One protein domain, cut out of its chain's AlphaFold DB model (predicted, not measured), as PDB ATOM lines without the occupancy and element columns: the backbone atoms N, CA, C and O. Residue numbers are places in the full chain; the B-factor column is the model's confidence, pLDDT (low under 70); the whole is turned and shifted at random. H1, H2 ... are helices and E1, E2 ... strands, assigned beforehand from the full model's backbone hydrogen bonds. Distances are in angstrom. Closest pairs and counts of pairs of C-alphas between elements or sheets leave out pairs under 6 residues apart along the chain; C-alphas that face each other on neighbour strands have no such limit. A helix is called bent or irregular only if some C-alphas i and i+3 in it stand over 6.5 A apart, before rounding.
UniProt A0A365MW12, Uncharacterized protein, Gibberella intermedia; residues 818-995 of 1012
ATOM      1  N   SER A 818     312.746  12.041  21.142       49.03
ATOM      2  CA  SER A 818     313.128  11.616  19.788       49.03
ATOM      3  C   SER A 818     314.387  12.307  19.245       49.03
ATOM      4  O   SER A 818     315.114  11.687  18.475       49.03
ATOM      5  N   ARG A 819     314.680  13.550  19.661       49.47
ATOM      6  CA  ARG A 819     315.884  14.317  19.276       49.47
ATOM      7  C   ARG A 819     316.995  14.292  20.333       49.47
ATOM      8  O   ARG A 819     318.161  14.470  19.993       49.47
ATOM      9  N   CYS A 820     316.669  14.028  21.599       54.12
ATOM     10  CA  CYS A 820     317.646  13.853  22.680       54.12
ATOM     11  C   CYS A 820     318.282  12.452  22.695       54.12
ATOM     12  O   CYS A 820     319.325  12.268  23.324       54.12
ATOM     13  N   VAL A 821     317.660  11.469  22.033       61.78
ATOM     14  CA  VAL A 821     318.229  10.133  21.827       61.78
ATOM     15  C   VAL A 821     319.336  10.211  20.778       61.78
ATOM     16  O   VAL A 821     319.089  10.433  19.597       61.78
ATOM     17  N   LYS A 822     320.573   9.973  21.209       66.44
ATOM     18  CA  LYS A 822     321.740   9.810  20.346       66.44
ATOM     19  C   LYS A 822     322.066   8.332  20.194       66.44
ATOM     20  O   LYS A 822     322.111   7.584  21.171       66.44
ATOM     21  N   GLU A 823     322.335   7.905  18.968       70.62
ATOM     22  CA  GLU A 823     322.872   6.570  18.727       70.62
ATOM     23  C   GLU A 823     324.380   6.571  19.015       70.62
ATOM     24  O   GLU A 823     325.144   7.318  18.401       70.62
ATOM     25  N   LYS A 824     324.832   5.709  19.926       78.50
ATOM     26  CA  LYS A 824     326.247   5.539  20.254       78.50
ATOM     27  C   LYS A 824     326.754   4.183  19.797       78.50
ATOM     28  O   LYS A 824     326.146   3.148  20.073       78.50
ATOM     29  N   LEU A 825     327.895   4.205  19.116       79.50
ATOM     30  CA  LEU A 825     328.593   3.003  18.689       79.50
ATOM     31  C   LEU A 825     329.175   2.279  19.906       79.50
ATOM     32  O   LEU A 825     330.004   2.843  20.618       79.50
ATOM     33  N   GLU A 826     328.763   1.032  20.138       79.62
ATOM     34  CA  GLU A 826     329.307   0.218  21.229       79.62
ATOM     35  C   GLU A 826     330.440  -0.681  20.733       79.62
ATOM     36  O   GLU A 826     331.530  -0.685  21.306       79.62
ATOM     37  N   CYS A 827     330.208  -1.436  19.655       78.12
ATOM     38  CA  CYS A 827     331.264  -2.217  19.026       78.12
ATOM     39  C   CYS A 827     330.990  -2.530  17.550       78.12
ATOM     40  O   CYS A 827     329.852  -2.607  17.085       78.12
ATOM     41  N   VAL A 828     332.082  -2.756  16.821       80.81
ATOM     42  CA  VAL A 828     332.096  -3.230  15.433       80.81
ATOM     43  C   VAL A 828     332.931  -4.502  15.345       80.81
ATOM     44  O   VAL A 828     333.898  -4.679  16.087       80.81
ATOM     45  N   SER A 829     332.569  -5.416  14.444       74.31
ATOM     46  CA  SER A 829     333.357  -6.638  14.215       74.31
ATOM     47  C   SER A 829     334.762  -6.331  13.654       74.31
ATOM     48  O   SER A 829     334.937  -5.355  12.930       74.31
ATOM     49  N   THR A 830     335.740  -7.212  13.890       56.88
ATOM     50  CA  THR A 830     337.172  -7.032  13.551       56.88
ATOM     51  C   THR A 830     337.548  -7.207  12.073       56.88
ATOM     52  O   THR A 830     338.714  -7.051  11.709       56.88
ATOM     53  N   TYR A 831     336.600  -7.534  11.196       57.78
ATOM     54  CA  TYR A 831     336.875  -7.711   9.770       57.78
ATOM     55  C   TYR A 831     336.920  -6.347   9.065       57.78
ATOM     56  O   TYR A 831     335.950  -5.605   9.140       57.78
ATOM     57  N   GLN A 832     338.020  -6.024   8.373       60.53
ATOM     58  CA  GLN A 832     338.169  -4.784   7.599       60.53
ATOM     59  C   GLN A 832     338.467  -5.108   6.131       60.53
ATOM     60  O   GLN A 832     339.515  -5.661   5.800       60.53
ATOM     61  N   SER A 833     337.559  -4.733   5.234       59.03
ATOM     62  CA  SER A 833     337.770  -4.765   3.783       59.03
ATOM     63  C   SER A 833     337.713  -3.334   3.244       59.03
ATOM     64  O   SER A 833     336.746  -2.615   3.479       59.03
ATOM     65  N   ARG A 834     338.776  -2.895   2.553       60.88
ATOM     66  CA  ARG A 834     338.929  -1.534   1.999       60.88
ATOM     67  C   ARG A 834     338.599  -1.499   0.504       60.88
ATOM     68  O   ARG A 834     339.442  -1.150  -0.318       60.88
ATOM     69  N   ARG A 835     337.388  -1.923   0.133       60.31
ATOM     70  CA  ARG A 835     336.958  -1.948  -1.279       60.31
ATOM     71  C   ARG A 835     336.474  -0.596  -1.803       60.31
ATOM     72  O   ARG A 835     336.556  -0.363  -3.005       60.31
ATOM     73  N   TRP A 836     336.006   0.292  -0.929       66.94
ATOM     74  CA  TRP A 836     335.259   1.487  -1.327       66.94
ATOM     75  C   TRP A 836     335.991   2.779  -0.986       66.94
ATOM     76  O   TRP A 836     336.670   2.880   0.033       66.94
ATOM     77  N   ASN A 837     335.844   3.779  -1.857       70.88
ATOM     78  CA  ASN A 837     336.512   5.067  -1.727       70.88
ATOM     79  C   ASN A 837     335.561   6.209  -2.115       70.88
ATOM     80  O   ASN A 837     335.079   6.256  -3.246       70.88
ATOM     81  N   LEU A 838     335.332   7.139  -1.185       80.94
ATOM     82  CA  LEU A 838     334.512   8.342  -1.378       80.94
ATOM     83  C   LEU A 838     335.269   9.490  -2.058       80.94
ATOM     84  O   LEU A 838     334.641  10.399  -2.599       80.94
ATOM     85  N   ARG A 839     336.605   9.432  -2.125       82.56
ATOM     86  CA  ARG A 839     337.468  10.461  -2.732       82.56
ATOM     87  C   ARG A 839     337.030  10.908  -4.137       82.56
ATOM     88  O   ARG A 839     337.084  12.107  -4.391       82.56
ATOM     89  N   PRO A 840     336.572  10.029  -5.054       82.88
ATOM     90  CA  PRO A 840     336.088  10.455  -6.371       82.88
ATOM     91  C   PRO A 840     334.752  11.214  -6.346       82.88
ATOM     92  O   PRO A 840     334.459  11.954  -7.282       82.88
ATOM     93  N   LYS A 841     333.940  11.015  -5.301       87.31
ATOM     94  CA  LYS A 841     332.602  11.605  -5.131       87.31
ATOM     95  C   LYS A 841     332.590  12.782  -4.141       87.31
ATOM     96  O   LYS A 841     331.632  13.542  -4.141       87.31
ATOM     97  N   ALA A 842     333.673  12.999  -3.388       88.50
ATOM     98  CA  ALA A 842     333.808  14.055  -2.379       88.50
ATOM     99  C   ALA A 842     333.454  15.465  -2.891       88.50
ATOM    100  O   ALA A 842     332.788  16.217  -2.191       88.50
ATOM    101  N   TYR A 843     333.844  15.811  -4.124       89.50
ATOM    102  CA  TYR A 843     333.502  17.104  -4.740       89.50
ATOM    103  C   TYR A 843     331.987  17.297  -4.894       89.50
ATOM    104  O   TYR A 843     331.448  18.346  -4.566       89.50
ATOM    105  N   HIS A 844     331.292  16.253  -5.340       90.56
ATOM    106  CA  HIS A 844     329.853  16.267  -5.577       90.56
ATOM    107  C   HIS A 844     329.070  16.365  -4.260       90.56
ATOM    108  O   HIS A 844     328.079  17.079  -4.183       90.56
ATOM    109  N   ILE A 845     329.559  15.725  -3.192       89.19
ATOM    110  CA  ILE A 845     328.983  15.856  -1.844       89.19
ATOM    111  C   ILE A 845     329.220  17.270  -1.289       89.19
ATOM    112  O   ILE A 845     328.314  17.855  -0.703       89.19
ATOM    113  N   ALA A 846     330.393  17.865  -1.533       89.19
ATOM    114  CA  ALA A 846     330.667  19.249  -1.143       89.19
ATOM    115  C   ALA A 846     329.782  20.268  -1.890       89.19
ATOM    116  O   ALA A 846     329.397  21.275  -1.300       89.19
ATOM    117  N   ARG A 847     329.398  19.992  -3.147       89.62
ATOM    118  CA  ARG A 847     328.398  20.783  -3.894       89.62
ATOM    119  C   ARG A 847     327.018  20.750  -3.237       89.62
ATOM    120  O   ARG A 847     326.381  21.794  -3.105       89.62
ATOM    121  N   VAL A 848     326.578  19.574  -2.784       87.88
ATOM    122  CA  VAL A 848     325.331  19.437  -2.010       87.88
ATOM    123  C   VAL A 848     325.433  20.242  -0.714       87.88
ATOM    124  O   VAL A 848     324.561  21.064  -0.442       87.88
ATOM    125  N   GLY A 849     326.537  20.102   0.024       85.75
ATOM    126  CA  GLY A 849     326.777  20.883   1.239       85.75
ATOM    127  C   GLY A 849     326.753  22.396   1.003       85.75
ATOM    128  O   GLY A 849     326.120  23.119   1.760       85.75
ATOM    129  N   ALA A 850     327.351  22.883  -0.086       86.00
ATOM    130  CA  ALA A 850     327.335  24.304  -0.438       86.00
ATOM    131  C   ALA A 850     325.942  24.826  -0.815       86.00
ATOM    132  O   ALA A 850     325.559  25.911  -0.386       86.00
ATOM    133  N   THR A 851     325.173  24.043  -1.576       84.31
ATOM    134  CA  THR A 851     323.821  24.425  -2.024       84.31
ATOM    135  C   THR A 851     322.878  24.626  -0.845       84.31
ATOM    136  O   THR A 851     322.136  25.602  -0.803       84.31
ATOM    137  N   PHE A 852     322.945  23.730   0.139       80.62
ATOM    138  CA  PHE A 852     322.065  23.767   1.306       80.62
ATOM    139  C   PHE A 852     322.709  24.424   2.530       80.62
ATOM    140  O   PHE A 852     322.051  24.564   3.556       80.62
ATOM    141  N   SER A 853     323.962  24.883   2.426       79.81
ATOM    142  CA  SER A 853     324.783  25.374   3.547       79.81
ATOM    143  C   SER A 853     324.847  24.383   4.721       79.81
ATOM    144  O   SER A 853     324.650  24.751   5.879       79.81
ATOM    145  N   SER A 854     325.101  23.116   4.397       80.75
ATOM    146  CA  SER A 854     325.168  21.984   5.326       80.75
ATOM    147  C   SER A 854     326.562  21.363   5.256       80.75
ATOM    148  O   SER A 854     326.897  20.675   4.290       80.75
ATOM    149  N   TYR A 855     327.392  21.641   6.260       81.44
ATOM    150  CA  TYR A 855     328.819  21.295   6.257       81.44
ATOM    151  C   TYR A 855     329.232  20.337   7.392       81.44
ATOM    152  O   TYR A 855     330.401  19.965   7.476       81.44
ATOM    153  N   GLY A 856     328.289  19.897   8.232       77.69
ATOM    154  CA  GLY A 856     328.559  19.088   9.425       77.69
ATOM    155  C   GLY A 856     329.518  19.786  10.391       77.69
ATOM    156  O   GLY A 856     329.406  20.991  10.610       77.69
ATOM    157  N   SER A 857     330.513  19.047  10.895       73.50
ATOM    158  CA  SER A 857     331.613  19.571  11.723       73.50
ATOM    159  C   SER A 857     332.591  20.492  10.972       73.50
ATOM    160  O   SER A 857     333.500  21.063  11.575       73.50
ATOM    161  N   CYS A 858     332.445  20.650   9.652       77.00
ATOM    162  CA  CYS A 858     333.313  21.498   8.836       77.00
ATOM    163  C   CYS A 858     332.749  22.926   8.729       77.00
ATOM    164  O   CYS A 858     331.545  23.116   8.615       77.00
ATOM    165  N   GLY A 859     333.616  23.944   8.713       75.19
ATOM    166  CA  GLY A 859     333.183  25.350   8.630       75.19
ATOM    167  C   GLY A 859     332.748  25.814   7.234       75.19
ATOM    168  O   GLY A 859     332.001  26.780   7.114       75.19
ATOM    169  N   ASP A 860     333.201  25.139   6.173       83.38
ATOM    170  CA  ASP A 860     332.904  25.501   4.785       83.38
ATOM    171  C   ASP A 860     332.971  24.293   3.826       83.38
ATOM    172  O   ASP A 860     333.411  23.190   4.176       83.38
ATOM    173  N   ALA A 861     332.546  24.512   2.576       85.75
ATOM    174  CA  ALA A 861     332.526  23.495   1.524       85.75
ATOM    175  C   ALA A 861     333.919  22.928   1.181       85.75
ATOM    176  O   ALA A 861     334.032  21.765   0.783       85.75
ATOM    177  N   LEU A 862     334.982  23.725   1.321       85.94
ATOM    178  CA  LEU A 862     336.353  23.319   0.999       85.94
ATOM    179  C   LEU A 862     336.914  22.385   2.081       85.94
ATOM    180  O   LEU A 862     337.502  21.345   1.783       85.94
ATOM    181  N   SER A 863     336.668  22.721   3.341       85.81
ATOM    182  CA  SER A 863     336.999  21.933   4.523       85.81
ATOM    183  C   SER A 863     336.263  20.597   4.498       85.81
ATOM    184  O   SER A 863     336.887  19.545   4.662       85.81
ATOM    185  N   LEU A 864     334.969  20.618   4.156       87.81
ATOM    186  CA  LEU A 864     334.171  19.414   3.931       87.81
ATOM    187  C   LEU A 864     334.762  18.543   2.810       87.81
ATOM    188  O   LEU A 864     334.919  17.331   2.974       87.81
ATOM    189  N   TYR A 865     335.146  19.146   1.681       88.50
ATOM    190  CA  TYR A 865     335.796  18.434   0.581       88.50
ATOM    191  C   TYR A 865     337.092  17.742   1.022       88.50
ATOM    192  O   TYR A 865     337.308  16.571   0.699       88.50
ATOM    193  N   HIS A 866     337.949  18.425   1.784       85.81
ATOM    194  CA  HIS A 866     339.184  17.836   2.303       85.81
ATOM    195  C   HIS A 866     338.916  16.694   3.288       85.81
ATOM    196  O   HIS A 866     339.533  15.633   3.158       85.81
ATOM    197  N   ARG A 867     337.952  16.861   4.200       85.56
ATOM    198  CA  ARG A 867     337.545  15.838   5.176       85.56
ATOM    199  C   ARG A 867     336.995  14.579   4.498       85.56
ATOM    200  O   ARG A 867     337.400  13.462   4.809       85.56
ATOM    201  N   LEU A 868     336.146  14.740   3.484       87.06
ATOM    202  CA  LEU A 868     335.591  13.626   2.706       87.06
ATOM    203  C   LEU A 868     336.629  12.913   1.827       87.06
ATOM    204  O   LEU A 868     336.393  11.793   1.378       87.06
ATOM    205  N   ARG A 869     337.785  13.525   1.553       85.56
ATOM    206  CA  ARG A 869     338.879  12.860   0.823       85.56
ATOM    207  C   ARG A 869     339.740  11.967   1.704       85.56
ATOM    208  O   ARG A 869     340.391  11.069   1.165       85.56
ATOM    209  N   THR A 870     339.764  12.225   3.008       83.62
ATOM    210  CA  THR A 870     340.508  11.436   3.997       83.62
ATOM    211  C   THR A 870     339.633  10.398   4.701       83.62
ATOM    212  O   THR A 870     340.161   9.575   5.448       83.62
ATOM    213  N   VAL A 871     338.324  10.382   4.420       85.81
ATOM    214  CA  VAL A 871     337.370   9.431   5.001       85.81
ATOM    215  C   VAL A 871     337.739   7.977   4.698       85.81
ATOM    216  O   VAL A 871     338.050   7.610   3.559       85.81
ATOM    217  N   GLN A 872     337.657   7.120   5.716       82.12
ATOM    218  CA  GLN A 872     337.856   5.680   5.566       82.12
ATOM    219  C   GLN A 872     336.509   4.956   5.616       82.12
ATOM    220  O   GLN A 872     335.803   5.038   6.614       82.12
ATOM    221  N   ILE A 873     336.171   4.195   4.572       82.25
ATOM    222  CA  ILE A 873     334.997   3.310   4.581       82.25
ATOM    223  C   ILE A 873     335.445   1.900   4.960       82.25
ATOM    224  O   ILE A 873     336.374   1.356   4.354       82.25
ATOM    225  N   VAL A 874     334.795   1.311   5.961       82.62
ATOM    226  CA  VAL A 874     335.127  -0.001   6.518       82.62
ATOM    227  C   VAL A 874     333.907  -0.914   6.452       82.62
ATOM    228  O   VAL A 874     332.888  -0.661   7.090       82.62
ATOM    229  N   GLU A 875     334.021  -2.003   5.691       81.62
ATOM    230  CA  GLU A 875     333.013  -3.070   5.675       81.62
ATOM    231  C   GLU A 875     333.167  -3.973   6.907       81.62
ATOM    232  O   GLU A 875     334.235  -4.560   7.090       81.62
ATOM    233  N   VAL A 876     332.106  -4.140   7.697       80.25
ATOM    234  CA  VAL A 876     332.065  -4.920   8.949       80.25
ATOM    235  C   VAL A 876     330.919  -5.938   8.930       80.25
ATOM    236  O   VAL A 876     329.973  -5.784   8.179       80.25
ATOM    237  N   ILE A 877     330.967  -7.010   9.720       76.50
ATOM    238  CA  ILE A 877     329.919  -8.054   9.742       76.50
ATOM    239  C   ILE A 877     328.660  -7.565  10.476       76.50
ATOM    240  O   ILE A 877     327.551  -7.810  10.019       76.50
ATOM    241  N   TYR A 878     328.831  -6.857  11.591       77.50
ATOM    242  CA  TYR A 878     327.748  -6.255  12.369       77.50
ATOM    243  C   TYR A 878     328.225  -4.950  13.015       77.50
ATOM    244  O   TYR A 878     329.416  -4.794  13.314       77.50
ATOM    245  N   ILE A 879     327.281  -4.030  13.219       83.56
ATOM    246  CA  ILE A 879     327.460  -2.747  13.905       83.56
ATOM    247  C   ILE A 879     326.480  -2.744  15.074       83.56
ATOM    248  O   ILE A 879     325.274  -2.677  14.845       83.56
ATOM    249  N   PHE A 880     326.978  -2.828  16.307       81.25
ATOM    250  CA  PHE A 880     326.122  -2.751  17.489       81.25
ATOM    251  C   PHE A 880     326.023  -1.311  17.982       81.25
ATOM    252  O   PHE A 880     327.029  -0.689  18.339       81.25
ATOM    253  N   MET A 881     324.789  -0.819  18.020       80.12
ATOM    254  CA  MET A 881     324.433   0.504  18.515       80.12
ATOM    255  C   MET A 881     323.675   0.395  19.837       80.12
ATOM    256  O   MET A 881     322.947  -0.575  20.084       80.12
ATOM    257  N   LYS A 882     323.820   1.434  20.656       80.25
ATOM    258  CA  LYS A 882     322.983   1.707  21.824       80.25
ATOM    259  C   LYS A 882     322.379   3.094  21.717       80.25
ATOM    260  O   LYS A 882     322.999   4.005  21.178       80.25
ATOM    261  N   LEU A 883     321.186   3.249  22.269       76.94
ATOM    262  CA  LEU A 883     320.551   4.552  22.428       76.94
ATOM    263  C   LEU A 883     321.020   5.179  23.744       76.94
ATOM    264  O   LEU A 883     320.986   4.516  24.786       76.94
ATOM    265  N   GLU A 884     321.465   6.429  23.677       73.88
ATOM    266  CA  GLU A 884     321.931   7.247  24.793       73.88
ATOM    267  C   GLU A 884     321.115   8.542  24.851       73.88
ATOM    268  O   GLU A 884     320.908   9.188  23.831       73.88
ATOM    269  N   ILE A 885     320.664   8.937  26.039       75.06
ATOM    270  CA  ILE A 885     320.019  10.230  26.280       75.06
ATOM    271  C   ILE A 885     320.824  10.956  27.352       75.06
ATOM    272  O   ILE A 885     321.168  10.370  28.378       75.06
ATOM    273  N   LEU A 886     321.103  12.238  27.134       54.66
ATOM    274  CA  LEU A 886     321.664  13.112  28.158       54.66
ATOM    275  C   LEU A 886     320.516  13.867  28.837       54.66
ATOM    276  O   LEU A 886     319.883  14.715  28.213       54.66
ATOM    277  N   GLN A 887     320.243  13.562  30.104       51.75
ATOM    278  CA  GLN A 887     319.181  14.198  30.882       51.75
ATOM    279  C   GLN A 887     319.728  14.627  32.246       51.75
ATOM    280  O   GLN A 887     320.357  13.834  32.941       51.75
ATOM    281  N   ASP A 888     319.529  15.894  32.619       44.25
ATOM    282  CA  ASP A 888     319.993  16.469  33.896       44.25
ATOM    283  C   ASP A 888     321.508  16.295  34.156       44.25
ATOM    284  O   ASP A 888     321.951  16.087  35.286       44.25
ATOM    285  N   GLY A 889     322.320  16.333  33.092       47.72
ATOM    286  CA  GLY A 889     323.768  16.098  33.164       47.72
ATOM    287  C   GLY A 889     324.166  14.635  33.404       47.72
ATOM    288  O   GLY A 889     325.357  14.338  33.506       47.72
ATOM    289  N   GLN A 890     323.200  13.713  33.467       50.16
ATOM    290  CA  GLN A 890     323.432  12.273  33.496       50.16
ATOM    291  C   GLN A 890     323.194  11.640  32.129       50.16
ATOM    292  O   GLN A 890     322.253  11.956  31.407       50.16
ATOM    293  N   VAL A 891     324.068  10.696  31.799       69.94
ATOM    294  CA  VAL A 891     323.972   9.871  30.601       69.94
ATOM    295  C   VAL A 891     323.140   8.630  30.931       69.94
ATOM    296  O   VAL A 891     323.575   7.781  31.710       69.94
ATOM    297  N   ILE A 892     321.950   8.521  30.342       69.50
ATOM    298  CA  ILE A 892     321.054   7.366  30.465       69.50
ATOM    299  C   ILE A 892     321.198   6.524  29.199       69.50
ATOM    300  O   ILE A 892     320.931   6.995  28.095       69.50
ATOM    301  N   GLN A 893     321.625   5.272  29.348       72.88
ATOM    302  CA  GLN A 893     321.822   4.350  28.230       72.88
ATOM    303  C   GLN A 893     320.775   3.242  28.250       72.88
ATOM    304  O   GLN A 893     320.385   2.752  29.308       72.88
ATOM    305  N   SER A 894     320.338   2.839  27.063       68.94
ATOM    306  CA  SER A 894     319.485   1.664  26.885       68.94
ATOM    307  C   SER A 894     320.255   0.359  27.125       68.94
ATOM    308  O   SER A 894     321.398   0.193  26.687       68.94
ATOM    309  N   ASP A 895     319.595  -0.598  27.785       61.12
ATOM    310  CA  ASP A 895     320.108  -1.966  27.964       61.12
ATOM    311  C   ASP A 895     319.984  -2.808  26.679       61.12
ATOM    312  O   ASP A 895     320.706  -3.791  26.489       61.12
ATOM    313  N   LEU A 896     319.085  -2.410  25.772       57.56
ATOM    314  CA  LEU A 896     318.856  -3.057  24.483       57.56
ATOM    315  C   LEU A 896     319.889  -2.611  23.440       57.56
ATOM    316  O   LEU A 896     320.080  -1.425  23.185       57.56
ATOM    317  N   ARG A 897     320.521  -3.597  22.797       69.62
ATOM    318  CA  ARG A 897     321.413  -3.411  21.646       69.62
ATOM    319  C   ARG A 897     320.656  -3.715  20.362       69.62
ATOM    320  O   ARG A 897     319.920  -4.700  20.313       69.62
ATOM    321  N   TYR A 898     320.897  -2.939  19.309       75.94
ATOM    322  CA  TYR A 898     320.385  -3.245  17.971       75.94
ATOM    323  C   TYR A 898     321.496  -3.200  16.919       75.94
ATOM    324  O   TYR A 898     322.552  -2.596  17.124       75.94
ATOM    325  N   ASN A 899     321.259  -3.886  15.800       78.44
ATOM    326  CA  ASN A 899     322.175  -3.930  14.664       78.44
ATOM    327  C   ASN A 899     321.869  -2.789  13.693       78.44
ATOM    328  O   ASN A 899     320.773  -2.731  13.136       78.44
ATOM    329  N   ALA A 900     322.850  -1.922  13.449       80.88
ATOM    330  CA  ALA A 900     322.771  -0.895  12.418       80.88
ATOM    331  C   ALA A 900     323.382  -1.377  11.095       80.88
ATOM    332  O   ALA A 900     324.305  -2.190  11.069       80.88
ATOM    333  N   LEU A 901     322.872  -0.840   9.986       81.69
ATOM    334  CA  LEU A 901     323.338  -1.154   8.632       81.69
ATOM    335  C   LEU A 901     324.535  -0.286   8.203       81.69
ATOM    336  O   LEU A 901     325.440  -0.771   7.519       81.69
ATOM    337  N   ALA A 902     324.576   0.969   8.657       83.50
ATOM    338  CA  ALA A 902     325.696   1.887   8.476       83.50
ATOM    339  C   ALA A 902     325.817   2.848   9.671       83.50
ATOM    340  O   ALA A 902     324.813   3.173  10.303       83.50
ATOM    341  N   HIS A 903     327.031   3.317   9.961       85.00
ATOM    342  CA  HIS A 903     327.301   4.313  11.002       85.00
ATOM    343  C   HIS A 903     328.469   5.220  10.594       85.00
ATOM    344  O   HIS A 903     329.448   4.744  10.016       85.00
ATOM    345  N   ILE A 904     328.374   6.512  10.909       85.75
ATOM    346  CA  ILE A 904     329.433   7.499  10.679       85.75
ATOM    347  C   ILE A 904     330.050   7.846  12.028       85.75
ATOM    348  O   ILE A 904     329.358   8.295  12.934       85.75
ATOM    349  N   HIS A 905     331.354   7.632  12.142       82.88
ATOM    350  CA  HIS A 905     332.136   7.955  13.319       82.88
ATOM    351  C   HIS A 905     333.079   9.114  12.990       82.88
ATOM    352  O   HIS A 905     334.001   8.954  12.187       82.88
ATOM    353  N   ASP A 906     332.818  10.279  13.581       79.81
ATOM    354  CA  ASP A 906     333.603  11.501  13.402       79.81
ATOM    355  C   ASP A 906     334.384  11.797  14.691       79.81
ATOM    356  O   ASP A 906     333.794  11.984  15.752       79.81
ATOM    357  N   CYS A 907     335.714  11.767  14.619       71.31
ATOM    358  CA  CYS A 907     336.637  12.141  15.699       71.31
ATOM    359  C   CYS A 907     337.594  13.209  15.174       71.31
ATOM    360  O   CYS A 907     337.912  13.164  13.990       71.31
ATOM    361  N   ASP A 908     338.118  14.102  16.018       64.38
ATOM    362  CA  ASP A 908     338.927  15.267  15.601       64.38
ATOM    363  C   ASP A 908     339.977  14.949  14.509       64.38
ATOM    364  O   ASP A 908     340.069  15.656  13.500       64.38
ATOM    365  N   ASP A 909     340.642  13.793  14.596       61.78
ATOM    366  CA  ASP A 909     341.694  13.376  13.659       61.78
ATOM    367  C   ASP A 909     341.238  12.497  12.469       61.78
ATOM    368  O   ASP A 909     341.980  12.365  11.490       61.78
ATOM    369  N   GLN A 910     340.048  11.874  12.498       71.56
ATOM    370  CA  GLN A 910     339.632  10.912  11.463       71.56
ATOM    371  C   GLN A 910     338.104  10.733  11.342       71.56
ATOM    372  O   GLN A 910     337.417  10.498  12.330       71.56
ATOM    373  N   LEU A 911     337.592  10.737  10.100       83.62
ATOM    374  CA  LEU A 911     336.210  10.361   9.761       83.62
ATOM    375  C   LEU A 911     336.175   8.913   9.234       83.62
ATOM    376  O   LEU A 911     336.826   8.594   8.230       83.62
ATOM    377  N   ILE A 912     335.424   8.028   9.894       85.25
ATOM    378  CA  ILE A 912     335.298   6.606   9.535       85.25
ATOM    379  C   ILE A 912     333.826   6.252   9.312       85.25
ATOM    380  O   ILE A 912     332.981   6.499  10.166       85.25
ATOM    381  N   ILE A 913     333.515   5.625   8.180       86.50
ATOM    382  CA  ILE A 913     332.170   5.139   7.853       86.50
ATOM    383  C   ILE A 913     332.171   3.614   7.926       86.50
ATOM    384  O   ILE A 913     332.853   2.953   7.142       86.50
ATOM    385  N   TYR A 914     331.388   3.052   8.841       85.88
ATOM    386  CA  TYR A 914     331.176   1.613   8.962       85.88
ATOM    387  C   TYR A 914     329.948   1.193   8.160       85.88
ATOM    388  O   TYR A 914     328.900   1.830   8.258       85.88
ATOM    389  N   VAL A 915     330.059   0.110   7.390       82.94
ATOM    390  CA  VAL A 915     328.948  -0.450   6.606       82.94
ATOM    391  C   VAL A 915     328.902  -1.966   6.762       82.94
ATOM    392  O   VAL A 915     329.942  -2.620   6.741       82.94
ATOM    393  N   THR A 916     327.710  -2.542   6.910       79.69
ATOM    394  CA  THR A 916     327.550  -3.995   7.069       79.69
ATOM    395  C   THR A 916     327.863  -4.794   5.792       79.69
ATOM    396  O   THR A 916     327.585  -4.379   4.667       79.69
ATOM    397  N   LYS A 917     328.471  -5.971   5.964       70.31
ATOM    398  CA  LYS A 917     328.904  -6.895   4.911       70.31
ATOM    399  C   LYS A 917     327.844  -7.980   4.717       70.31
ATOM    400  O   LYS A 917     327.822  -8.960   5.454       70.31
ATOM    401  N   GLY A 918     327.036  -7.863   3.670       60.81
ATOM    402  CA  GLY A 918     326.062  -8.890   3.279       60.81
ATOM    403  C   GLY A 918     325.334  -8.490   2.000       60.81
ATOM    404  O   GLY A 918     325.141  -7.310   1.779       60.81
ATOM    405  N   GLY A 919     324.961  -9.430   1.125       62.12
ATOM    406  CA  GLY A 919     324.443  -9.149  -0.229       62.12
ATOM    407  C   GLY A 919     323.424  -7.998  -0.337       62.12
ATOM    408  O   GLY A 919     323.779  -6.912  -0.792       62.12
ATOM    409  N   LYS A 920     322.161  -8.231   0.062       60.72
ATOM    410  CA  LYS A 920     321.101  -7.200   0.035       60.72
ATOM    411  C   LYS A 920     321.367  -6.066   1.036       60.72
ATOM    412  O   LYS A 920     321.116  -4.910   0.710       60.72
ATOM    413  N   ASP A 921     321.950  -6.387   2.189       62.84
ATOM    414  CA  ASP A 921     322.224  -5.435   3.274       62.84
ATOM    415  C   ASP A 921     323.260  -4.378   2.882       62.84
ATOM    416  O   ASP A 921     323.114  -3.220   3.250       62.84
ATOM    417  N   LEU A 922     324.262  -4.720   2.067       66.25
ATOM    418  CA  LEU A 922     325.272  -3.790   1.554       66.25
ATOM    419  C   LEU A 922     324.636  -2.785   0.589       66.25
ATOM    420  O   LEU A 922     324.881  -1.586   0.694       66.25
ATOM    421  N   GLN A 923     323.780  -3.251  -0.324       66.56
ATOM    422  CA  GLN A 923     323.050  -2.363  -1.233       66.56
ATOM    423  C   GLN A 923     322.079  -1.459  -0.467       66.56
ATOM    424  O   GLN A 923     322.054  -0.253  -0.694       66.56
ATOM    425  N   GLN A 924     321.333  -2.008   0.491       70.81
ATOM    426  CA  GLN A 924     320.432  -1.229   1.339       70.81
ATOM    427  C   GLN A 924     321.196  -0.222   2.210       70.81
ATOM    428  O   GLN A 924     320.779   0.929   2.345       70.81
ATOM    429  N   SER A 925     322.356  -0.611   2.737       70.62
ATOM    430  CA  SER A 925     323.220   0.280   3.504       70.62
ATOM    431  C   SER A 925     323.706   1.451   2.658       70.62
ATOM    432  O   SER A 925     323.631   2.580   3.113       70.62
ATOM    433  N   PHE A 926     324.157   1.221   1.421       69.25
ATOM    434  CA  PHE A 926     324.719   2.278   0.571       69.25
ATOM    435  C   PHE A 926     323.680   3.146  -0.146       69.25
ATOM    436  O   PHE A 926     323.925   4.336  -0.327       69.25
ATOM    437  N   PHE A 927     322.547   2.579  -0.565       70.25
ATOM    438  CA  PHE A 927     321.548   3.294  -1.370       70.25
ATOM    439  C   PHE A 927     320.354   3.804  -0.561       70.25
ATOM    440  O   PHE A 927     319.555   4.567  -1.090       70.25
ATOM    441  N   SER A 928     320.214   3.399   0.705       73.75
ATOM    442  CA  SER A 928     319.106   3.835   1.561       73.75
ATOM    443  C   SER A 928     319.576   4.417   2.892       73.75
ATOM    444  O   SER A 928     319.190   5.530   3.239       73.75
ATOM    445  N   VAL A 929     320.426   3.700   3.633       79.62
ATOM    446  CA  VAL A 929     320.770   4.084   5.017       79.62
ATOM    447  C   VAL A 929     321.886   5.129   5.072       79.62
ATOM    448  O   VAL A 929     321.773   6.116   5.792       79.62
ATOM    449  N   LEU A 930     322.950   4.956   4.289       82.50
ATOM    450  CA  LEU A 930     324.115   5.837   4.278       82.50
ATOM    451  C   LEU A 930     323.810   7.255   3.762       82.50
ATOM    452  O   LEU A 930     324.303   8.191   4.386       82.50
ATOM    453  N   PRO A 931     322.997   7.470   2.704       84.12
ATOM    454  CA  PRO A 931     322.605   8.818   2.290       84.12
ATOM    455  C   PRO A 931     321.882   9.585   3.405       84.12
ATOM    456  O   PRO A 931     322.157  10.765   3.603       84.12
ATOM    457  N   LYS A 932     321.022   8.903   4.178       80.50
ATOM    458  CA  LYS A 932     320.318   9.484   5.333       80.50
ATOM    459  C   LYS A 932     321.278   9.806   6.478       80.50
ATOM    460  O   LYS A 932     321.319  10.940   6.931       80.50
ATOM    461  N   LYS A 933     322.138   8.854   6.861       82.50
ATOM    462  CA  LYS A 933     323.157   9.063   7.909       82.50
ATOM    463  C   LYS A 933     324.145  10.177   7.558       82.50
ATOM    464  O   LYS A 933     324.579  10.917   8.433       82.50
ATOM    465  N   LEU A 934     324.502  10.313   6.281       84.12
ATOM    466  CA  LEU A 934     325.379  11.383   5.816       84.12
ATOM    467  C   LEU A 934     324.666  12.740   5.793       84.12
ATOM    468  O   LEU A 934     325.296  13.743   6.105       84.12
ATOM    469  N   GLN A 935     323.371  12.785   5.469       85.94
ATOM    470  CA  GLN A 935     322.574  14.005   5.601       85.94
ATOM    471  C   GLN A 935     322.449  14.440   7.067       85.94
ATOM    472  O   GLN A 935     322.683  15.613   7.351       85.94
ATOM    473  N   GLU A 936     322.147  13.511   7.983       78.25
ATOM    474  CA  GLU A 936     322.131  13.756   9.435       78.25
ATOM    475  C   GLU A 936     323.462  14.383   9.882       78.25
ATOM    476  O   GLU A 936     323.478  15.472  10.446       78.25
ATOM    477  N   TRP A 937     324.595  13.778   9.511       83.38
ATOM    478  CA  TRP A 937     325.922  14.310   9.843       83.38
ATOM    479  C   TRP A 937     326.218  15.686   9.213       83.38
ATOM    480  O   TRP A 937     326.812  16.538   9.863       83.38
ATOM    481  N   LEU A 938     325.792  15.945   7.970       80.44
ATOM    482  CA  LEU A 938     325.976  17.254   7.316       80.44
ATOM    483  C   LEU A 938     325.132  18.373   7.951       80.44
ATOM    484  O   LEU A 938     325.453  19.550   7.767       80.44
ATOM    485  N   THR A 939     324.053  18.019   8.654       73.12
ATOM    486  CA  THR A 939     323.101  18.960   9.269       73.12
ATOM    487  C   THR A 939     323.282  19.129  10.779       73.12
ATOM    488  O   THR A 939     322.681  20.037  11.347       73.12
ATOM    489  N   ASP A 940     324.154  18.336  11.409       65.62
ATOM    490  CA  ASP A 940     324.536  18.429  12.823       65.62
ATOM    491  C   ASP A 940     325.424  19.671  13.075       65.62
ATOM    492  O   ASP A 940     326.644  19.581  13.212       65.62
ATOM    493  N   ASN A 941     324.823  20.867  13.031       54.94
ATOM    494  CA  ASN A 941     325.488  22.149  13.273       54.94
ATOM    495  C   ASN A 941     324.708  22.949  14.342       54.94
ATOM    496  O   ASN A 941     323.530  23.240  14.128       54.94
ATOM    497  N   PRO A 942     325.321  23.334  15.479       39.25
ATOM    498  CA  PRO A 942     324.624  23.892  16.651       39.25
ATOM    499  C   PRO A 942     324.022  25.304  16.483       39.25
ATOM    500  O   PRO A 942     323.539  25.878  17.456       39.25
ATOM    501  N   HIS A 943     324.035  25.887  15.280       37.84
ATOM    502  CA  HIS A 943     323.659  27.288  15.043       37.84
ATOM    503  C   HIS A 943     322.609  27.503  13.935       37.84
ATOM    504  O   HIS A 943     322.621  28.556  13.294       37.84
ATOM    505  N   ARG A 944     321.698  26.553  13.666       43.91
ATOM    506  CA  ARG A 944     320.743  26.708  12.547       43.91
ATOM    507  C   ARG A 944     319.291  26.325  12.830       43.91
ATOM    508  O   ARG A 944     319.024  25.397  13.584       43.91
ATOM    509  N   SER A 945     318.376  27.041  12.161       37.91
ATOM    510  CA  SER A 945     316.932  26.777  12.159       37.91
ATOM    511  C   SER A 945     316.551  25.591  11.243       37.91
ATOM    512  O   SER A 945     317.316  25.254  10.331       37.91
ATOM    513  N   PRO A 946     315.381  24.957  11.459       42.31
ATOM    514  CA  PRO A 946     315.025  23.648  10.896       42.31
ATOM    515  C   PRO A 946     314.601  23.635   9.414       42.31
ATOM    516  O   PRO A 946     314.298  22.566   8.892       42.31
ATOM    517  N   ASP A 947     314.579  24.771   8.712       41.47
ATOM    518  CA  ASP A 947     313.977  24.894   7.367       41.47
ATOM    519  C   ASP A 947     314.834  24.334   6.206       41.47
ATOM    520  O   ASP A 947     314.571  24.600   5.031       41.47
ATOM    521  N   SER A 948     315.873  23.537   6.480       49.75
ATOM    522  CA  SER A 948     316.672  22.914   5.415       49.75
ATOM    523  C   SER A 948     315.907  21.723   4.836       49.75
ATOM    524  O   SER A 948     315.711  20.741   5.545       49.75
ATOM    525  N   ALA A 949     315.507  21.798   3.566       55.00
ATOM    526  CA  ALA A 949     314.726  20.783   2.860       55.00
ATOM    527  C   ALA A 949     315.422  19.388   2.892       55.00
ATOM    528  O   ALA A 949     316.380  19.149   2.144       55.00
ATOM    529  N   PRO A 950     315.017  18.454   3.788       66.56
ATOM    530  CA  PRO A 950     315.784  17.229   4.055       66.56
ATOM    531  C   PRO A 950     315.696  16.226   2.901       66.56
ATOM    532  O   PRO A 950     316.599  15.415   2.687       66.56
ATOM    533  N   PHE A 951     314.602  16.283   2.140       73.75
ATOM    534  CA  PHE A 951     314.313  15.362   1.050       73.75
ATOM    535  C   PHE A 951     315.262  15.568  -0.139       73.75
ATOM    536  O   PHE A 951     315.782  14.599  -0.691       73.75
ATOM    537  N   GLU A 952     315.548  16.814  -0.495       79.88
ATOM    538  CA  GLU A 952     316.392  17.221  -1.616       79.88
ATOM    539  C   GLU A 952     317.856  16.852  -1.364       79.88
ATOM    540  O   GLU A 952     318.523  16.327  -2.258       79.88
ATOM    541  N   VAL A 953     318.332  17.031  -0.126       81.25
ATOM    542  CA  VAL A 953     319.676  16.609   0.297       81.25
ATOM    543  C   VAL A 953     319.809  15.090   0.211       81.25
ATOM    544  O   VAL A 953     320.754  14.587  -0.400       81.25
ATOM    545  N   VAL A 954     318.857  14.337   0.774       82.12
ATOM    546  CA  VAL A 954     318.881  12.866   0.721       82.12
ATOM    547  C   VAL A 954     318.770  12.364  -0.717       82.12
ATOM    548  O   VAL A 954     319.481  11.427  -1.080       82.12
ATOM    549  N   ASN A 955     317.941  12.986  -1.558       81.56
ATOM    550  CA  ASN A 955     317.795  12.629  -2.969       81.56
ATOM    551  C   ASN A 955     319.100  12.866  -3.748       81.56
ATOM    552  O   ASN A 955     319.572  11.967  -4.445       81.56
ATOM    553  N   ALA A 956     319.740  14.024  -3.566       85.31
ATOM    554  CA  ALA A 956     321.022  14.329  -4.196       85.31
ATOM    555  C   ALA A 956     322.134  13.380  -3.730       85.31
ATOM    556  O   ALA A 956     322.881  12.844  -4.550       85.31
ATOM    557  N   LEU A 957     322.217  13.094  -2.426       87.12
ATOM    558  CA  LEU A 957     323.162  12.110  -1.894       87.12
ATOM    559  C   LEU A 957     322.877  10.706  -2.439       87.12
ATOM    560  O   LEU A 957     323.810  10.005  -2.829       87.12
ATOM    561  N   THR A 958     321.610  10.306  -2.535       84.88
ATOM    562  CA  THR A 958     321.205   9.011  -3.104       84.88
ATOM    563  C   THR A 958     321.646   8.896  -4.561       84.88
ATOM    564  O   THR A 958     322.289   7.906  -4.914       84.88
ATOM    565  N   SER A 959     321.419   9.927  -5.382       83.75
ATOM    566  CA  SER A 959     321.934  10.014  -6.756       83.75
ATOM    567  C   SER A 959     323.461   9.942  -6.807       83.75
ATOM    568  O   SER A 959     324.025   9.193  -7.607       83.75
ATOM    569  N   ILE A 960     324.155  10.649  -5.906       86.94
ATOM    570  CA  ILE A 960     325.619  10.602  -5.812       86.94
ATOM    571  C   ILE A 960     326.101   9.184  -5.536       86.94
ATOM    572  O   ILE A 960     327.054   8.735  -6.173       86.94
ATOM    573  N   PHE A 961     325.477   8.453  -4.613       82.62
ATOM    574  CA  PHE A 961     325.864   7.078  -4.308       82.62
ATOM    575  C   PHE A 961     325.487   6.100  -5.430       82.62
ATOM    576  O   PHE A 961     326.309   5.238  -5.751       82.62
ATOM    577  N   ALA A 962     324.328   6.279  -6.070       79.69
ATOM    578  CA  ALA A 962     323.791   5.409  -7.119       79.69
ATOM    579  C   ALA A 962     324.486   5.538  -8.484       79.69
ATOM    580  O   ALA A 962     324.511   4.569  -9.242       79.69
ATOM    581  N   SER A 963     325.062   6.697  -8.807       82.12
ATOM    582  CA  SER A 963     325.576   6.978 -10.152       82.12
ATOM    583  C   SER A 963     327.105   7.012 -10.241       82.12
ATOM    584  O   SER A 963     327.825   7.218  -9.256       82.12
ATOM    585  N   ASP A 964     327.626   6.798 -11.450       80.25
ATOM    586  CA  ASP A 964     329.051   6.918 -11.757       80.25
ATOM    587  C   ASP A 964     329.498   8.379 -11.848       80.25
ATOM    588  O   ASP A 964     328.778   9.247 -12.333       80.25
ATOM    589  N   VAL A 965     330.747   8.646 -11.448       81.56
ATOM    590  CA  VAL A 965     331.314  10.010 -11.387       81.56
ATOM    591  C   VAL A 965     331.250  10.746 -12.731       81.56
ATOM    592  O   VAL A 965     331.200  11.967 -12.746       81.56
ATOM    593  N   SER A 966     331.240  10.027 -13.856       77.81
ATOM    594  CA  SER A 966     331.185  10.617 -15.199       77.81
ATOM    595  C   SER A 966     329.862  11.306 -15.540       77.81
ATOM    596  O   SER A 966     329.843  12.092 -16.478       77.81
ATOM    597  N   VAL A 967     328.774  10.997 -14.826       82.25
ATOM    598  CA  VAL A 967     327.432  11.555 -15.088       82.25
ATOM    599  C   VAL A 967     326.913  12.432 -13.947       82.25
ATOM    600  O   VAL A 967     325.876  13.072 -14.094       82.25
ATOM    601  N   LEU A 968     327.627  12.485 -12.814       85.25
ATOM    602  CA  LEU A 968     327.163  13.181 -11.611       85.25
ATOM    603  C   LEU A 968     327.018  14.690 -11.792       85.25
ATOM    604  O   LEU A 968     326.106  15.259 -11.204       85.25
ATOM    605  N   ASP A 969     327.874  15.334 -12.586       83.50
ATOM    606  CA  ASP A 969     327.778  16.783 -12.771       83.50
ATOM    607  C   ASP A 969     326.445  17.186 -13.422       83.50
ATOM    608  O   ASP A 969     325.789  18.084 -12.901       83.50
ATOM    609  N   GLY A 970     326.002  16.456 -14.455       74.44
ATOM    610  CA  GLY A 970     324.708  16.685 -15.110       74.44
ATOM    611  C   GLY A 970     323.512  16.321 -14.226       74.44
ATOM    612  O   GLY A 970     322.577  17.101 -14.118       74.44
ATOM    613  N   ILE A 971     323.572  15.187 -13.512       81.88
ATOM    614  CA  ILE A 971     322.495  14.776 -12.588       81.88
ATOM    615  C   ILE A 971     322.284  15.821 -11.484       81.88
ATOM    616  O   ILE A 971     321.151  16.119 -11.121       81.88
ATOM    617  N   LEU A 972     323.370  16.369 -10.934       85.50
ATOM    618  CA  LEU A 972     323.286  17.374  -9.878       85.50
ATOM    619  C   LEU A 972     322.847  18.744 -10.408       85.50
ATOM    620  O   LEU A 972     322.136  19.453  -9.702       85.50
ATOM    621  N   GLU A 973     323.219  19.110 -11.634       84.31
ATOM    622  CA  GLU A 973     322.709  20.320 -12.295       84.31
ATOM    623  C   GLU A 973     321.195  20.241 -12.543       84.31
ATOM    624  O   GLU A 973     320.483  21.186 -12.202       84.31
ATOM    625  N   ASP A 974     320.687  19.096 -13.011       76.62
ATOM    626  CA  ASP A 974     319.244  18.850 -13.187       76.62
ATOM    627  C   ASP A 974     318.470  18.897 -11.856       76.62
ATOM    628  O   ASP A 974     317.292  19.252 -11.818       76.62
ATOM    629  N   GLN A 975     319.137  18.562 -10.746       79.69
ATOM    630  CA  GLN A 975     318.599  18.653  -9.384       79.69
ATOM    631  C   GLN A 975     318.778  20.044  -8.743       79.69
ATOM    632  O   GLN A 975     318.454  20.217  -7.569       79.69
ATOM    633  N   GLY A 976     319.291  21.038  -9.479       78.38
ATOM    634  CA  GLY A 976     319.464  22.412  -8.992       78.38
ATOM    635  C   GLY A 976     320.635  22.617  -8.020       78.38
ATOM    636  O   GLY A 976     320.675  23.622  -7.313       78.38
ATOM    637  N   ILE A 977     321.595  21.689  -7.965       85.00
ATOM    638  CA  ILE A 977     322.746  21.741  -7.053       85.00
ATOM    639  C   ILE A 977     323.864  22.605  -7.645       85.00
ATOM    640  O   ILE A 977     324.424  22.299  -8.705       85.00
ATOM    641  N   VAL A 978     324.257  23.656  -6.922       82.75
ATOM    642  CA  VAL A 978     325.237  24.637  -7.405       82.75
ATOM    643  C   VAL A 978     326.654  24.059  -7.490       82.75
ATOM    644  O   VAL A 978     327.017  23.089  -6.816       82.75
ATOM    645  N   GLN A 979     327.481  24.643  -8.358       83.50
ATOM    646  CA  GLN A 979     328.916  24.357  -8.386       83.50
ATOM    647  C   GLN A 979     329.646  25.141  -7.287       83.50
ATOM    648  O   GLN A 979     329.215  26.218  -6.882       83.50
ATOM    649  N   VAL A 980     330.762  24.594  -6.803       85.06
ATOM    650  CA  VAL A 980     331.610  25.220  -5.777       85.06
ATOM    651  C   VAL A 980     332.850  25.847  -6.420       85.06
ATOM    652  O   VAL A 980     333.325  25.337  -7.433       85.06
ATOM    653  N   PRO A 981     333.411  26.932  -5.857       79.56
ATOM    654  CA  PRO A 981     334.420  27.755  -6.534       79.56
ATOM    655  C   PRO A 981     335.831  27.136  -6.600       79.56
ATOM    656  O   PRO A 981     336.768  27.807  -7.025       79.56
ATOM    657  N   PHE A 982     336.015  25.882  -6.176       83.81
ATOM    658  CA  PHE A 982     337.315  25.203  -6.136       83.81
ATOM    659  C   PHE A 982     337.358  23.975  -7.052       83.81
ATOM    660  O   PHE A 982     336.370  23.269  -7.225       83.81
ATOM    661  N   GLU A 983     338.528  23.684  -7.628       76.19
ATOM    662  CA  GLU A 983     338.678  22.578  -8.579       76.19
ATOM    663  C   GLU A 983     338.614  21.193  -7.918       76.19
ATOM    664  O   GLU A 983     339.225  20.924  -6.878       76.19
ATOM    665  N   ASN A 984     337.953  20.250  -8.596       80.25
ATOM    666  CA  ASN A 984     337.959  18.845  -8.209       80.25
ATOM    667  C   ASN A 984     339.327  18.191  -8.486       80.25
ATOM    668  O   ASN A 984     339.559  17.594  -9.543       80.25
ATOM    669  N   GLN A 985     340.220  18.221  -7.500       70.12
ATOM    670  CA  GLN A 985     341.562  17.630  -7.584       70.12
ATOM    671  C   GLN A 985     341.550  16.129  -7.946       70.12
ATOM    672  O   GLN A 985     342.463  15.649  -8.617       70.12
ATOM    673  N   ALA A 986     340.500  15.377  -7.591       64.44
ATOM    674  CA  ALA A 986     340.373  13.963  -7.960       64.44
ATOM    675  C   ALA A 986     340.136  13.752  -9.474       64.44
ATOM    676  O   ALA A 986     340.543  12.725 -10.029       64.44
ATOM    677  N   ALA A 987     339.513  14.718 -10.158       61.00
ATOM    678  CA  ALA A 987     339.355  14.712 -11.614       61.00
ATOM    679  C   ALA A 987     340.672  15.071 -12.330       61.00
ATOM    680  O   ALA A 987     340.998  14.488 -13.368       61.00
ATOM    681  N   VAL A 988     341.467  15.965 -11.733       59.66
ATOM    682  CA  VAL A 988     342.802  16.348 -12.216       59.66
ATOM    683  C   VAL A 988     343.784  15.172 -12.100       59.66
ATOM    684  O   VAL A 988     344.417  14.801 -13.089       59.66
ATOM    685  N   GLU A 989     343.834  14.487 -10.950       59.44
ATOM    686  CA  GLU A 989     344.664  13.285 -10.722       59.44
ATOM    687  C   GLU A 989     344.347  12.136 -11.708       59.44
ATOM    688  O   GLU A 989     345.248  11.409 -12.141       59.44
ATOM    689  N   ARG A 990     343.075  11.977 -12.117       57.38
ATOM    690  CA  ARG A 990     342.659  10.994 -13.139       57.38
ATOM    691  C   ARG A 990     343.142  11.357 -14.547       57.38
ATOM    692  O   ARG A 990     343.554  10.457 -15.277       57.38
ATOM    693  N   LYS A 991     343.152  12.644 -14.925       52.34
ATOM    694  CA  LYS A 991     343.674  13.101 -16.231       52.34
ATOM    695  C   LYS A 991     345.186  12.867 -16.372       52.34
ATOM    696  O   LYS A 991     345.630  12.491 -17.454       52.34
ATOM    697  N   TYR A 992     345.963  13.005 -15.293       44.81
ATOM    698  CA  TYR A 992     347.412  12.746 -15.314       44.81
ATOM    699  C   TYR A 992     347.777  11.250 -15.368       44.81
ATOM    700  O   TYR A 992     348.779  10.900 -15.986       44.81
ATOM    701  N   LYS A 993     346.949  10.343 -14.824       46.28
ATOM    702  CA  LYS A 993     347.166   8.881 -14.941       46.28
ATOM    703  C   LYS A 993     346.953   8.319 -16.354       46.28
ATOM    704  O   LYS A 993     347.452   7.238 -16.645       46.28
ATOM    705  N   ILE A 994     346.236   9.029 -17.229       43.84
ATOM    706  CA  ILE A 994     345.906   8.569 -18.594       43.84
ATOM    707  C   ILE A 994     346.968   9.008 -19.631       43.84
ATOM    708  O   ILE A 994     346.970   8.525 -20.761       43.84
ATOM    709  N   ARG A 995     347.944   9.851 -19.259       38.41
ATOM    710  CA  ARG A 995     349.032  10.311 -20.148       38.41
ATOM    711  C   ARG A 995     350.410   9.750 -19.772       38.41
ATOM    712  O   ARG A 995     351.331  10.514 -19.535       38.41
TER     713      ARG A 995
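Overview. This is residues 818 to 995 of the 1012 residues of an uncharacterized protein of Gibberella intermedia (UniProt A0A365MW12). What is the shape? A twisted branched sheet, E1, E3, E4 and E5, forms one end and partly faces a smaller sheet, E2, E7 and E6, with their strands crossed. The bent helix H3 and one end of H2 pack on the smaller sheet; H1, H4 and H5 pack together beyond, with H6 at the far end from E4. How is it made up? The printed part has 178 residues with six named helices and seven named strands, class mixed, in the order E1 H1 H2 E2 E3 E4 E5 E6 E7 H3 H4 H5 H6; the smaller sheet runs E2 E7 E6, mixed, and the branched one pairs antiparallel. It is compact, with a radius of gyration of the C-alphas of 17.0 A and spans of 56 by 39 by 29 A.

Along the chain. Where are the strands? E3 is residues 879 to 887, 25.4 A long, E1 821 to 828, 20.3 A, from C-alpha 821 at (318.229, 10.133, 21.827), E4 890 to 893 and E5 898 to 900. E2 is residues 872 to 876, E6 902 to 907 and E7 910 to 916, 19.7 A. Where are the helices? H1 is residues 842 to 852, H2 861 to 870, H4 950 to 962, 18.1 A, H5 968 to 974 and H6 985 to 993, ending at C-alpha 993 (347.166, 8.881, -14.941). H3, residues 919 to 939, was assigned as one helix by its hydrogen bonds but is bent, C-alphas 927 and 930 being 6.7 A apart; its arms H3a, 919 to 927, and H3b, 930 to 939, stand at a shallow tilt of 29 degrees.

Arrangement. How do the strands pair? Beside E3, E1 is on one side, with N 824 and O 882 at 2.8 A, and E4, N 885 and O 892 at 2.8 A, and E5, N 881 and O 898 at 3.0 A, on the other. E7 is parallel to E2, N 874 and O 913 at 2.8 A, and antiparallel to E6, N 905 and O 912 at 2.8 A; the two sheets form a sandwich, two sheets face to face, with strands at 63 degrees. Which helices are on a sheet? H2, H3a and H3b on one face of the sheet E2 E7 E6 make two layers, helices over a sheet; the closest C-alphas are Arg 867 and Leu 911, 7.3 A, for H2 and E7, Thr 916 and Leu 922, 6.0 A, for H3a and E7, and Ala 902 and Leu 930, 6.0 A, for H3b and E6. How do the helices meet? H4 touches H3b, closest C-alphas Pro 931 and Leu 957 at 5.4 A, and H1, Val 848 and Val 953 at 6.7 A; H1 and H2 form a helical hairpin, Ala 846 and Ala 861 at 5.3 A, as do H4 and H5, Ile 960 and Leu 968 at 6.5 A, while H6 is near H1, with 5 pairs of C-alphas within 10 A. Every O i to N i+4 pair is within hydrogen-bond range in H1, H2, H3b, H4, H5 and H6, and 4 of 5 in H3a.

Size, cuts and confidence. How far does it reach? The two C-alphas farthest apart, those of Asp 888 and Arg 995, are 61.7 A apart. Is it continuous? The printed part has no cut, and the link E1 to H1, 13 residues, is long. Where is confidence low? The mean pLDDT of the printed part is 73.8; 53 residues are under 70, among them 940 to 950 and 986 to 995.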